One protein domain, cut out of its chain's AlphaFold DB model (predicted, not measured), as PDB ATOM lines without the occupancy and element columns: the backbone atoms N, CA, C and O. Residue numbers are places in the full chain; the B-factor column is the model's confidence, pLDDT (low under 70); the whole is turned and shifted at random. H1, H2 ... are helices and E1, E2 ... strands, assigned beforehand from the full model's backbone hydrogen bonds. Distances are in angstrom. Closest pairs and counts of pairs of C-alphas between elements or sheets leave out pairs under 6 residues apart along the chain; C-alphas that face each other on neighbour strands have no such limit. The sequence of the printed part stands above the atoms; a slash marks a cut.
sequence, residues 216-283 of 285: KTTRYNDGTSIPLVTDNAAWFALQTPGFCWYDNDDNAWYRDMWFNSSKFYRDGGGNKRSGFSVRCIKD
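AT A GLANCE: This is residues 216 to 283 of the 285 residues of the protein "Por_Secre_tail domain-containing protein" of Bacteroidales bacterium (UniProt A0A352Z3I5). With little regular structure, this is an elongated domain: a two-stranded sheet, E1 - E4, shares one half with short helix H1 and residues 216 to 231, and the hairpin of E2 and E3 makes the other end. The printed part has 68 residues, 20 in named elements, ordered H1 E1 E2 E3 E4; the class is mixed, both sheets antiparallel. It is only just loose, close to extended: radius of gyration of the C-alphas 16.0 A, spans 48 by 27 by 19 A.

IN THESE COORDINATES: Find C-alpha 242 at (20.376, -36.070, 39.369); E1, residues 242 to 245, runs 10.6 A from there. E4, residues 279 to 282, 9.9 A, ends at (25.010, -37.749, 37.704). H1 is residues 232 to 237, 8.7 A; E2, 255 to 257, and E3, 264 to 266, are 7.0 A each.

HOW THE PARTS SIT: Between antiparallel E1 and E4, 156 degrees, find N 244 and O 280 within hydrogen-bond range, 3.1 A. H1, its O i to N i+4 pairs within range, is apart from E4; its closest C-alpha to E1 is Trp 235, 7.8 A from Gly 242. Hairpin E2 and E3, 139 degrees, has N 265 and O 256 at 2.8 A.

THE WHOLE: The farthest C-alphas, Gln 239 and Asn 260, are 49.0 A apart. The printed part has no cut; E3 to E4 is a long link. Look for pLDDT under 70 at 221, 223, 267 to 271 and 273 to 276.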
ATOM      1  N   LYS A 216      21.510 -40.550  52.497       75.56
ATOM      2  CA  LYS A 216      20.227 -40.394  51.788       75.56
ATOM      3  C   LYS A 216      19.995 -38.989  51.235       75.56
ATOM      4  O   LYS A 216      19.010 -38.820  50.514       75.56
ATOM      5  N   THR A 217      20.893 -38.028  51.487       75.56
ATOM      6  CA  THR A 217      20.722 -36.615  51.100       75.56
ATOM      7  C   THR A 217      20.293 -36.451  49.647       75.56
ATOM      8  O   THR A 217      20.865 -37.047  48.738       75.56
ATOM      9  N   THR A 218      19.269 -35.642  49.415       81.44
ATOM     10  CA  THR A 218      18.771 -35.300  48.075       81.44
ATOM     11  C   THR A 218      19.229 -33.908  47.650       81.44
ATOM     12  O   THR A 218      18.664 -33.325  46.727       81.44
ATOM     13  N   ARG A 219      20.230 -33.341  48.337       78.62
ATOM     14  CA  ARG A 219      20.776 -32.002  48.089       78.62
ATOM     15  C   ARG A 219      22.283 -31.964  48.359       78.62
ATOM     16  O   ARG A 219      22.776 -32.687  49.227       78.62
ATOM     17  N   TYR A 220      23.003 -31.114  47.636       76.50
ATOM     18  CA  TYR A 220      24.403 -30.796  47.926       76.50
ATOM     19  C   TYR A 220      24.526 -29.846  49.131       76.50
ATOM     20  O   TYR A 220      23.537 -29.306  49.631       76.50
ATOM     21  N   ASN A 221      25.761 -29.638  49.597       68.38
ATOM     22  CA  ASN A 221      26.084 -28.724  50.701       68.38
ATOM     23  C   ASN A 221      25.740 -27.253  50.402       68.38
ATOM     24  O   ASN A 221      25.487 -26.486  51.322       68.38
ATOM     25  N   ASP A 222      25.699 -26.864  49.130       71.75
ATOM     26  CA  ASP A 222      25.287 -25.536  48.667       71.75
ATOM     27  C   ASP A 222      23.754 -25.368  48.589       71.75
ATOM     28  O   ASP A 222      23.258 -24.288  48.267       71.75
ATOM     29  N   GLY A 223      22.991 -26.424  48.894       69.50
ATOM     30  CA  GLY A 223      21.532 -26.458  48.809       69.50
ATOM     31  C   GLY A 223      20.980 -26.843  47.432       69.50
ATOM     32  O   GLY A 223      19.762 -27.003  47.298       69.50
ATOM     33  N   THR A 224      21.827 -27.044  46.417       81.12
ATOM     34  CA  THR A 224      21.404 -27.495  45.086       81.12
ATOM     35  C   THR A 224      20.714 -28.849  45.199       81.12
ATOM     36  O   THR A 224      21.268 -29.807  45.741       81.12
ATOM     37  N   SER A 225      19.482 -28.941  44.695       83.56
ATOM     38  CA  SER A 225      18.719 -30.188  44.735       83.56
ATOM     39  C   SER A 225      19.267 -31.209  43.744       83.56
ATOM     40  O   SER A 225      19.582 -30.877  42.605       83.56
ATOM     41  N   ILE A 226      19.331 -32.461  44.184       88.19
ATOM     42  CA  ILE A 226      19.652 -33.633  43.378       88.19
ATOM     43  C   ILE A 226      18.315 -34.353  43.139       88.19
ATOM     44  O   ILE A 226      17.850 -35.068  44.026       88.19
ATOM     45  N   PRO A 227      17.618 -34.114  42.016       90.25
ATOM     46  CA  PRO A 227      16.331 -34.744  41.722       90.25
ATOM     47  C   PRO A 227      16.459 -36.254  41.484       90.25
ATOM     48  O   PRO A 227      17.430 -36.714  40.883       90.25
ATOM     49  N   LEU A 228      15.438 -37.014  41.900       90.81
ATOM     50  CA  LEU A 228      15.266 -38.417  41.517       90.81
ATOM     51  C   LEU A 228      14.789 -38.484  40.058       90.81
ATOM     52  O   LEU A 228      13.720 -37.963  39.741       90.81
ATOM     53  N   VAL A 229      15.552 -39.134  39.181       92.12
ATOM     54  CA  VAL A 229      15.236 -39.251  37.750       92.12
ATOM     55  C   VAL A 229      15.255 -40.721  37.343       92.12
ATOM     56  O   VAL A 229      16.315 -41.315  37.205       92.12
ATOM     57  N   THR A 230      14.076 -41.313  37.153       92.50
ATOM     58  CA  THR A 230      13.928 -42.744  36.817       92.50
ATOM     59  C   THR A 230      13.707 -43.006  35.327       92.50
ATOM     60  O   THR A 230      13.886 -44.133  34.867       92.50
ATOM     61  N   ASP A 231      13.291 -41.988  34.569       93.19
ATOM     62  CA  ASP A 231      13.066 -42.096  33.127       93.19
ATOM     63  C   ASP A 231      14.383 -41.996  32.345       93.19
ATOM     64  O   ASP A 231      15.203 -41.110  32.588       93.19
ATOM     65  N   ASN A 232      14.572 -42.895  31.379       91.06
ATOM     66  CA  ASN A 232      15.830 -43.013  30.644       91.06
ATOM     67  C   ASN A 232      16.084 -41.821  29.701       91.06
ATOM     68  O   ASN A 232      17.223 -41.371  29.567       91.06
ATOM     69  N   ALA A 233      15.039 -41.285  29.060       92.88
ATOM     70  CA  ALA A 233      15.176 -40.135  28.168       92.88
ATOM     71  C   ALA A 233      15.461 -38.853  28.968       92.88
ATOM     72  O   ALA A 233      16.356 -38.084  28.607       92.88
ATOM     73  N   ALA A 234      14.771 -38.665  30.096       91.06
ATOM     74  CA  ALA A 234      15.028 -37.582  31.037       91.06
ATOM     75  C   ALA A 234      16.445 -37.664  31.623       91.06
ATOM     76  O   ALA A 234      17.144 -36.654  31.659       91.06
ATOM     77  N   TRP A 235      16.904 -38.859  32.016       90.94
ATOM     78  CA  TRP A 235      18.261 -39.085  32.526       90.94
ATOM     79  C   TRP A 235      19.338 -38.695  31.509       90.94
ATOM     80  O   TRP A 235      20.319 -38.023  31.849       90.94
ATOM     81  N   PHE A 236      19.145 -39.083  30.247       88.88
ATOM     82  CA  PHE A 236      20.066 -38.749  29.164       88.88
ATOM     83  C   PHE A 236      20.126 -37.234  28.920       88.88
ATOM     84  O   PHE A 236      21.216 -36.666  28.865       88.88
ATOM     85  N   ALA A 237      18.967 -36.571  28.853       90.69
ATOM     86  CA  ALA A 237      18.860 -35.136  28.592       90.69
ATOM     87  C   ALA A 237      19.285 -34.241  29.773       90.69
ATOM     88  O   ALA A 237      19.568 -33.060  29.568       90.69
ATOM     89  N   LEU A 238      19.341 -34.780  30.998       88.69
ATOM     90  CA  LEU A 238      19.624 -34.018  32.215       88.69
ATOM     91  C   LEU A 238      20.989 -33.307  32.141       88.69
ATOM     92  O   LEU A 238      22.024 -33.966  32.050       88.69
ATOM     93  N   GLN A 239      20.979 -31.973  32.197       90.00
ATOM     94  CA  GLN A 239      22.182 -31.121  32.279       90.00
ATOM     95  C   GLN A 239      22.493 -30.672  33.714       90.00
ATOM     96  O   GLN A 239      23.526 -30.069  33.983       90.00
ATOM     97  N   THR A 240      21.572 -30.926  34.639       87.25
ATOM     98  CA  THR A 240      21.720 -30.657  36.067       87.25
ATOM     99  C   THR A 240      22.090 -31.943  36.800       87.25
ATOM    100  O   THR A 240      21.962 -33.028  36.227       87.25
ATOM    101  N   PRO A 241      22.502 -31.860  38.072       87.88
ATOM    102  CA  PRO A 241      22.660 -33.055  38.874       87.88
ATOM    103  C   PRO A 241      21.369 -33.868  38.948       87.88
ATOM    104  O   PRO A 241      20.272 -33.320  38.815       87.88
ATOM    105  N   GLY A 242      21.500 -35.165  39.177       89.88
ATOM    106  CA  GLY A 242      20.376 -36.070  39.369       89.88
ATOM    107  C   GLY A 242      20.829 -37.377  39.989       89.88
ATOM    108  O   GLY A 242      22.005 -37.734  39.927       89.88
ATOM    109  N   PHE A 243      19.898 -38.096  40.602       90.50
ATOM    110  CA  PHE A 243      20.164 -39.424  41.124       90.50
ATOM    111  C   PHE A 243      19.077 -40.411  40.728       90.50
ATOM    112  O   PHE A 243      17.933 -40.038  40.483       90.50
ATOM    113  N   CYS A 244      19.435 -41.684  40.674       89.50
ATOM    114  CA  CYS A 244      18.489 -42.781  40.568       89.50
ATOM    115  C   CYS A 244      18.969 -43.947  41.425       89.50
ATOM    116  O   CYS A 244      20.151 -44.053  41.768       89.50
ATOM    117  N   TRP A 245      18.036 -44.802  41.819       87.19
ATOM    118  CA  TRP A 245      18.385 -46.068  42.444       87.19
ATOM    119  C   TRP A 245      18.705 -47.093  41.365       87.19
ATOM    120  O   TRP A 245      18.147 -47.037  40.268       87.19
ATOM    121  N   TYR A 246      19.591 -48.039  41.671       81.94
ATOM    122  CA  TYR A 246      19.809 -49.182  40.793       81.94
ATOM    123  C   TYR A 246      18.474 -49.896  40.504       81.94
ATOM    124  O   TYR A 246      17.679 -50.120  41.415       81.94
ATOM    125  N   ASP A 247      18.209 -50.214  39.234       84.38
ATOM    126  CA  ASP A 247      16.913 -50.720  38.740       84.38
ATOM    127  C   ASP A 247      15.690 -49.837  39.078       84.38
ATOM    128  O   ASP A 247      14.560 -50.322  39.074       84.38
ATOM    129  N   ASN A 248      15.888 -48.545  39.372       86.12
ATOM    130  CA  ASN A 248      14.851 -47.633  39.873       86.12
ATOM    131  C   ASN A 248      14.147 -48.142  41.147       86.12
ATOM    132  O   ASN A 248      12.994 -47.796  41.403       86.12
ATOM    133  N   ASP A 249      14.850 -48.943  41.950       81.56
ATOM    134  CA  ASP A 249      14.335 -49.595  43.150       81.56
ATOM    135  C   ASP A 249      15.241 -49.279  44.346       81.56
ATOM    136  O   ASP A 249      16.427 -49.634  44.384       81.56
ATOM    137  N   ASP A 250      14.683 -48.575  45.330       79.88
ATOM    138  CA  ASP A 250      15.384 -48.213  46.561       79.88
ATOM    139  C   ASP A 250      15.590 -49.413  47.497       79.88
ATOM    140  O   ASP A 250      16.387 -49.341  48.437       79.88
ATOM    141  N   ASN A 251      14.962 -50.550  47.195       79.50
ATOM    142  CA  ASN A 251      15.171 -51.797  47.897       79.50
ATOM    143  C   ASN A 251      16.292 -52.623  47.265       79.50
ATOM    144  O   ASN A 251      16.459 -52.702  46.046       79.50
ATOM    145  N   ALA A 252      17.015 -53.365  48.100       76.31
ATOM    146  CA  ALA A 252      17.943 -54.375  47.619       76.31
ATOM    147  C   ALA A 252      17.820 -55.699  48.365       76.31
ATOM    148  O   ALA A 252      17.138 -55.856  49.382       76.31
ATOM    149  N   TRP A 253      18.488 -56.688  47.786       76.75
ATOM    150  CA  TRP A 253      18.598 -58.016  48.348       76.75
ATOM    151  C   TRP A 253      19.638 -58.032  49.459       76.75
ATOM    152  O   TRP A 253      20.778 -57.616  49.242       76.75
ATOM    153  N   TYR A 254      19.271 -58.602  50.596       74.88
ATOM    154  CA  TYR A 254      20.228 -58.929  51.639       74.88
ATOM    155  C   TYR A 254      21.231 -59.986  51.133       74.88
ATOM    156  O   TYR A 254      20.917 -60.796  50.243       74.88
ATOM    157  N   ARG A 255      22.478 -59.906  51.606       77.19
ATOM    158  CA  ARG A 255      23.568 -60.813  51.229       77.19
ATOM    159  C   ARG A 255      24.152 -61.418  52.489       77.19
ATOM    160  O   ARG A 255      24.770 -60.700  53.265       77.19
ATOM    161  N   ASP A 256      24.011 -62.727  52.623       77.88
ATOM    162  CA  ASP A 256      24.567 -63.475  53.742       77.88
ATOM    163  C   ASP A 256      25.730 -64.344  53.320       77.88
ATOM    164  O   ASP A 256      25.806 -64.833  52.191       77.88
ATOM    165  N   MET A 257      26.610 -64.593  54.281       82.44
ATOM    166  CA  MET A 257      27.615 -65.634  54.198       82.44
ATOM    167  C   MET A 257      27.450 -66.537  55.416       82.44
ATOM    168  O   MET A 257      27.531 -66.083  56.556       82.44
ATOM    169  N   TRP A 258      27.184 -67.820  55.182       81.62
ATOM    170  CA  TRP A 258      27.118 -68.795  56.266       81.62
ATOM    171  C   TRP A 258      28.519 -69.106  56.789       81.62
ATOM    172  O   TRP A 258      29.477 -69.131  56.021       81.62
ATOM    173  N   PHE A 259      28.632 -69.406  58.087       85.00
ATOM    174  CA  PHE A 259      29.916 -69.636  58.767       85.00
ATOM    175  C   PHE A 259      30.788 -70.735  58.126       85.00
ATOM    176  O   PHE A 259      32.002 -70.727  58.299       85.00
ATOM    177  N   ASN A 260      30.178 -71.670  57.388       90.19
ATOM    178  CA  ASN A 260      30.849 -72.766  56.682       90.19
ATOM    179  C   ASN A 260      30.742 -72.649  55.146       90.19
ATOM    180  O   ASN A 260      30.729 -73.646  54.429       90.19
ATOM    181  N   SER A 261      30.585 -71.436  54.613       83.75
ATOM    182  CA  SER A 261      30.502 -71.190  53.173       83.75
ATOM    183  C   SER A 261      31.446 -70.069  52.766       83.75
ATOM    184  O   SER A 261      31.457 -69.005  53.372       83.75
ATOM    185  N   SER A 262      32.185 -70.278  51.677       84.31
ATOM    186  CA  SER A 262      32.939 -69.220  50.990       84.31
ATOM    187  C   SER A 262      32.097 -68.448  49.967       84.31
ATOM    188  O   SER A 262      32.602 -67.564  49.276       84.31
ATOM    189  N   LYS A 263      30.815 -68.800  49.824       83.81
ATOM    190  CA  LYS A 263      29.870 -68.174  48.897       83.81
ATOM    191  C   LYS A 263      28.944 -67.215  49.636       83.81
ATOM    192  O   LYS A 263      28.437 -67.548  50.707       83.81
ATOM    193  N   PHE A 264      28.673 -66.082  48.994       82.12
ATOM    194  CA  PHE A 264      27.621 -65.149  49.383       82.12
ATOM    195  C   PHE A 264      26.293 -65.562  48.745       82.12
ATOM    196  O   PHE A 264      26.222 -65.794  47.536       82.12
ATOM    197  N   TYR A 265      25.234 -65.605  49.543       76.06
ATOM    198  CA  TYR A 265      23.885 -65.946  49.108       76.06
ATOM    199  C   TYR A 265      22.973 -64.725  49.170       76.06
ATOM    200  O   TYR A 265      23.187 -63.810  49.960       76.06
ATOM    201  N   ARG A 266      21.945 -64.699  48.317       77.69
ATOM    202  CA  ARG A 266      20.820 -63.770  48.473       77.69
ATOM    203  C   ARG A 266      19.831 -64.437  49.424       77.69
ATOM    204  O   ARG A 266      19.345 -65.509  49.076       77.69
ATOM    205  N   ASP A 267      19.551 -63.856  50.582       65.94
ATOM    206  CA  ASP A 267      18.674 -64.524  51.548       65.94
ATOM    207  C   ASP A 267      17.177 -64.382  51.194       65.94
ATOM    208  O   ASP A 267      16.650 -63.285  50.994       65.94
ATOM    209  N   GLY A 268      16.508 -65.527  51.033       62.47
ATOM    210  CA  GLY A 268      15.471 -65.952  51.981       62.47
ATOM    211  C   GLY A 268      14.000 -65.553  51.828       62.47
ATOM    212  O   GLY A 268      13.189 -66.132  52.541       62.47
ATOM    213  N   GLY A 269      13.590 -64.631  50.946       57.88
ATOM    214  CA  GLY A 269      12.175 -64.188  50.959       57.88
ATOM    215  C   GLY A 269      11.557 -63.688  49.656       57.88
ATOM    216  O   GLY A 269      10.466 -63.121  49.686       57.88
ATOM    217  N   GLY A 270      12.253 -63.826  48.522       64.50
ATOM    218  CA  GLY A 270      11.759 -63.398  47.204       64.50
ATOM    219  C   GLY A 270      11.525 -61.888  47.036       64.50
ATOM    220  O   GLY A 270      11.159 -61.458  45.950       64.50
ATOM    221  N   ASN A 271      11.763 -61.082  48.073       67.62
ATOM    222  CA  ASN A 271      11.478 -59.653  48.087       67.62
ATOM    223  C   ASN A 271      12.715 -58.863  48.518       67.62
ATOM    224  O   ASN A 271      13.347 -59.169  49.531       67.62
ATOM    225  N   LYS A 272      13.034 -57.803  47.776       71.62
ATOM    226  CA  LYS A 272      14.030 -56.807  48.169       71.62
ATOM    227  C   LYS A 272      13.435 -55.980  49.316       71.62
ATOM    228  O   LYS A 272      12.542 -55.180  49.077       71.62
ATOM    229  N   ARG A 273      13.842 -56.221  50.566       66.94
ATOM    230  CA  ARG A 273      13.382 -55.437  51.739       66.94
ATOM    231  C   ARG A 273      14.466 -55.152  52.777       66.94
ATOM    232  O   ARG A 273      14.200 -54.470  53.760       66.94
ATOM    233  N   SER A 274      15.663 -55.712  52.604       61.00
ATOM    234  CA  SER A 274      16.651 -55.778  53.695       61.00
ATOM    235  C   SER A 274      18.102 -55.624  53.235       61.00
ATOM    236  O   SER A 274      19.014 -55.759  54.041       61.00
ATOM    237  N   GLY A 275      18.343 -55.365  51.947       63.81
ATOM    238  CA  GLY A 275      19.670 -55.050  51.417       63.81
ATOM    239  C   GLY A 275      19.854 -53.562  51.136       63.81
ATOM    240  O   GLY A 275      18.886 -52.815  51.018       63.81
ATOM    241  N   PHE A 276      21.106 -53.156  50.937       65.62
ATOM    242  CA  PHE A 276      21.478 -51.795  50.552       65.62
ATOM    243  C   PHE A 276      21.489 -51.636  49.021       65.62
ATOM    244  O   PHE A 276      22.262 -52.310  48.340       65.62
ATOM    245  N   SER A 277      20.619 -50.775  48.474       72.75
ATOM    246  CA  SER A 277      20.641 -50.395  47.052       72.75
ATOM    247  C   SER A 277      21.677 -49.295  46.819       72.75
ATOM    248  O   SER A 277      21.917 -48.454  47.692       72.75
ATOM    249  N   VAL A 278      22.322 -49.313  45.653       78.00
ATOM    250  CA  VAL A 278      23.313 -48.301  45.270       78.00
ATOM    251  C   VAL A 278      22.593 -47.154  44.577       78.00
ATOM    252  O   VAL A 278      21.771 -47.367  43.683       78.00
ATOM    253  N   ARG A 279      22.919 -45.931  44.989       82.12
ATOM    254  CA  ARG A 279      22.469 -44.715  44.324       82.12
ATOM    255  C   ARG A 279      23.469 -44.326  43.238       82.12
ATOM    256  O   ARG A 279      24.642 -44.112  43.534       82.12
ATOM    257  N   CYS A 280      22.993 -44.191  42.009       82.94
ATOM    258  CA  CYS A 280      23.750 -43.592  40.917       82.94
ATOM    259  C   CYS A 280      23.581 -42.073  40.980       82.94
ATOM    260  O   CYS A 280      22.456 -41.594  41.112       82.94
ATOM    261  N   ILE A 281      24.678 -41.324  40.878       84.88
ATOM    262  CA  ILE A 281      24.671 -39.857  40.870       84.88
ATOM    263  C   ILE A 281      25.248 -39.392  39.536       84.88
ATOM    264  O   ILE A 281      26.298 -39.871  39.108       84.88
ATOM    265  N   LYS A 282      24.535 -38.482  38.874       83.75
ATOM    266  CA  LYS A 282      25.010 -37.749  37.704       83.75
ATOM    267  C   LYS A 282      25.389 -36.350  38.163       83.75
ATOM    268  O   LYS A 282      24.536 -35.645  38.701       83.75
ATOM    269  N   ASP A 283      26.640 -35.970  37.945       80.81
ATOM    270  CA  ASP A 283      27.101 -34.603  38.170       80.81
ATOM    271  C   ASP A 283      26.769 -33.712  36.967       80.81
ATOM    272  O   ASP A 283      26.441 -34.185  35.873       80.81
TER     273      ASP A 283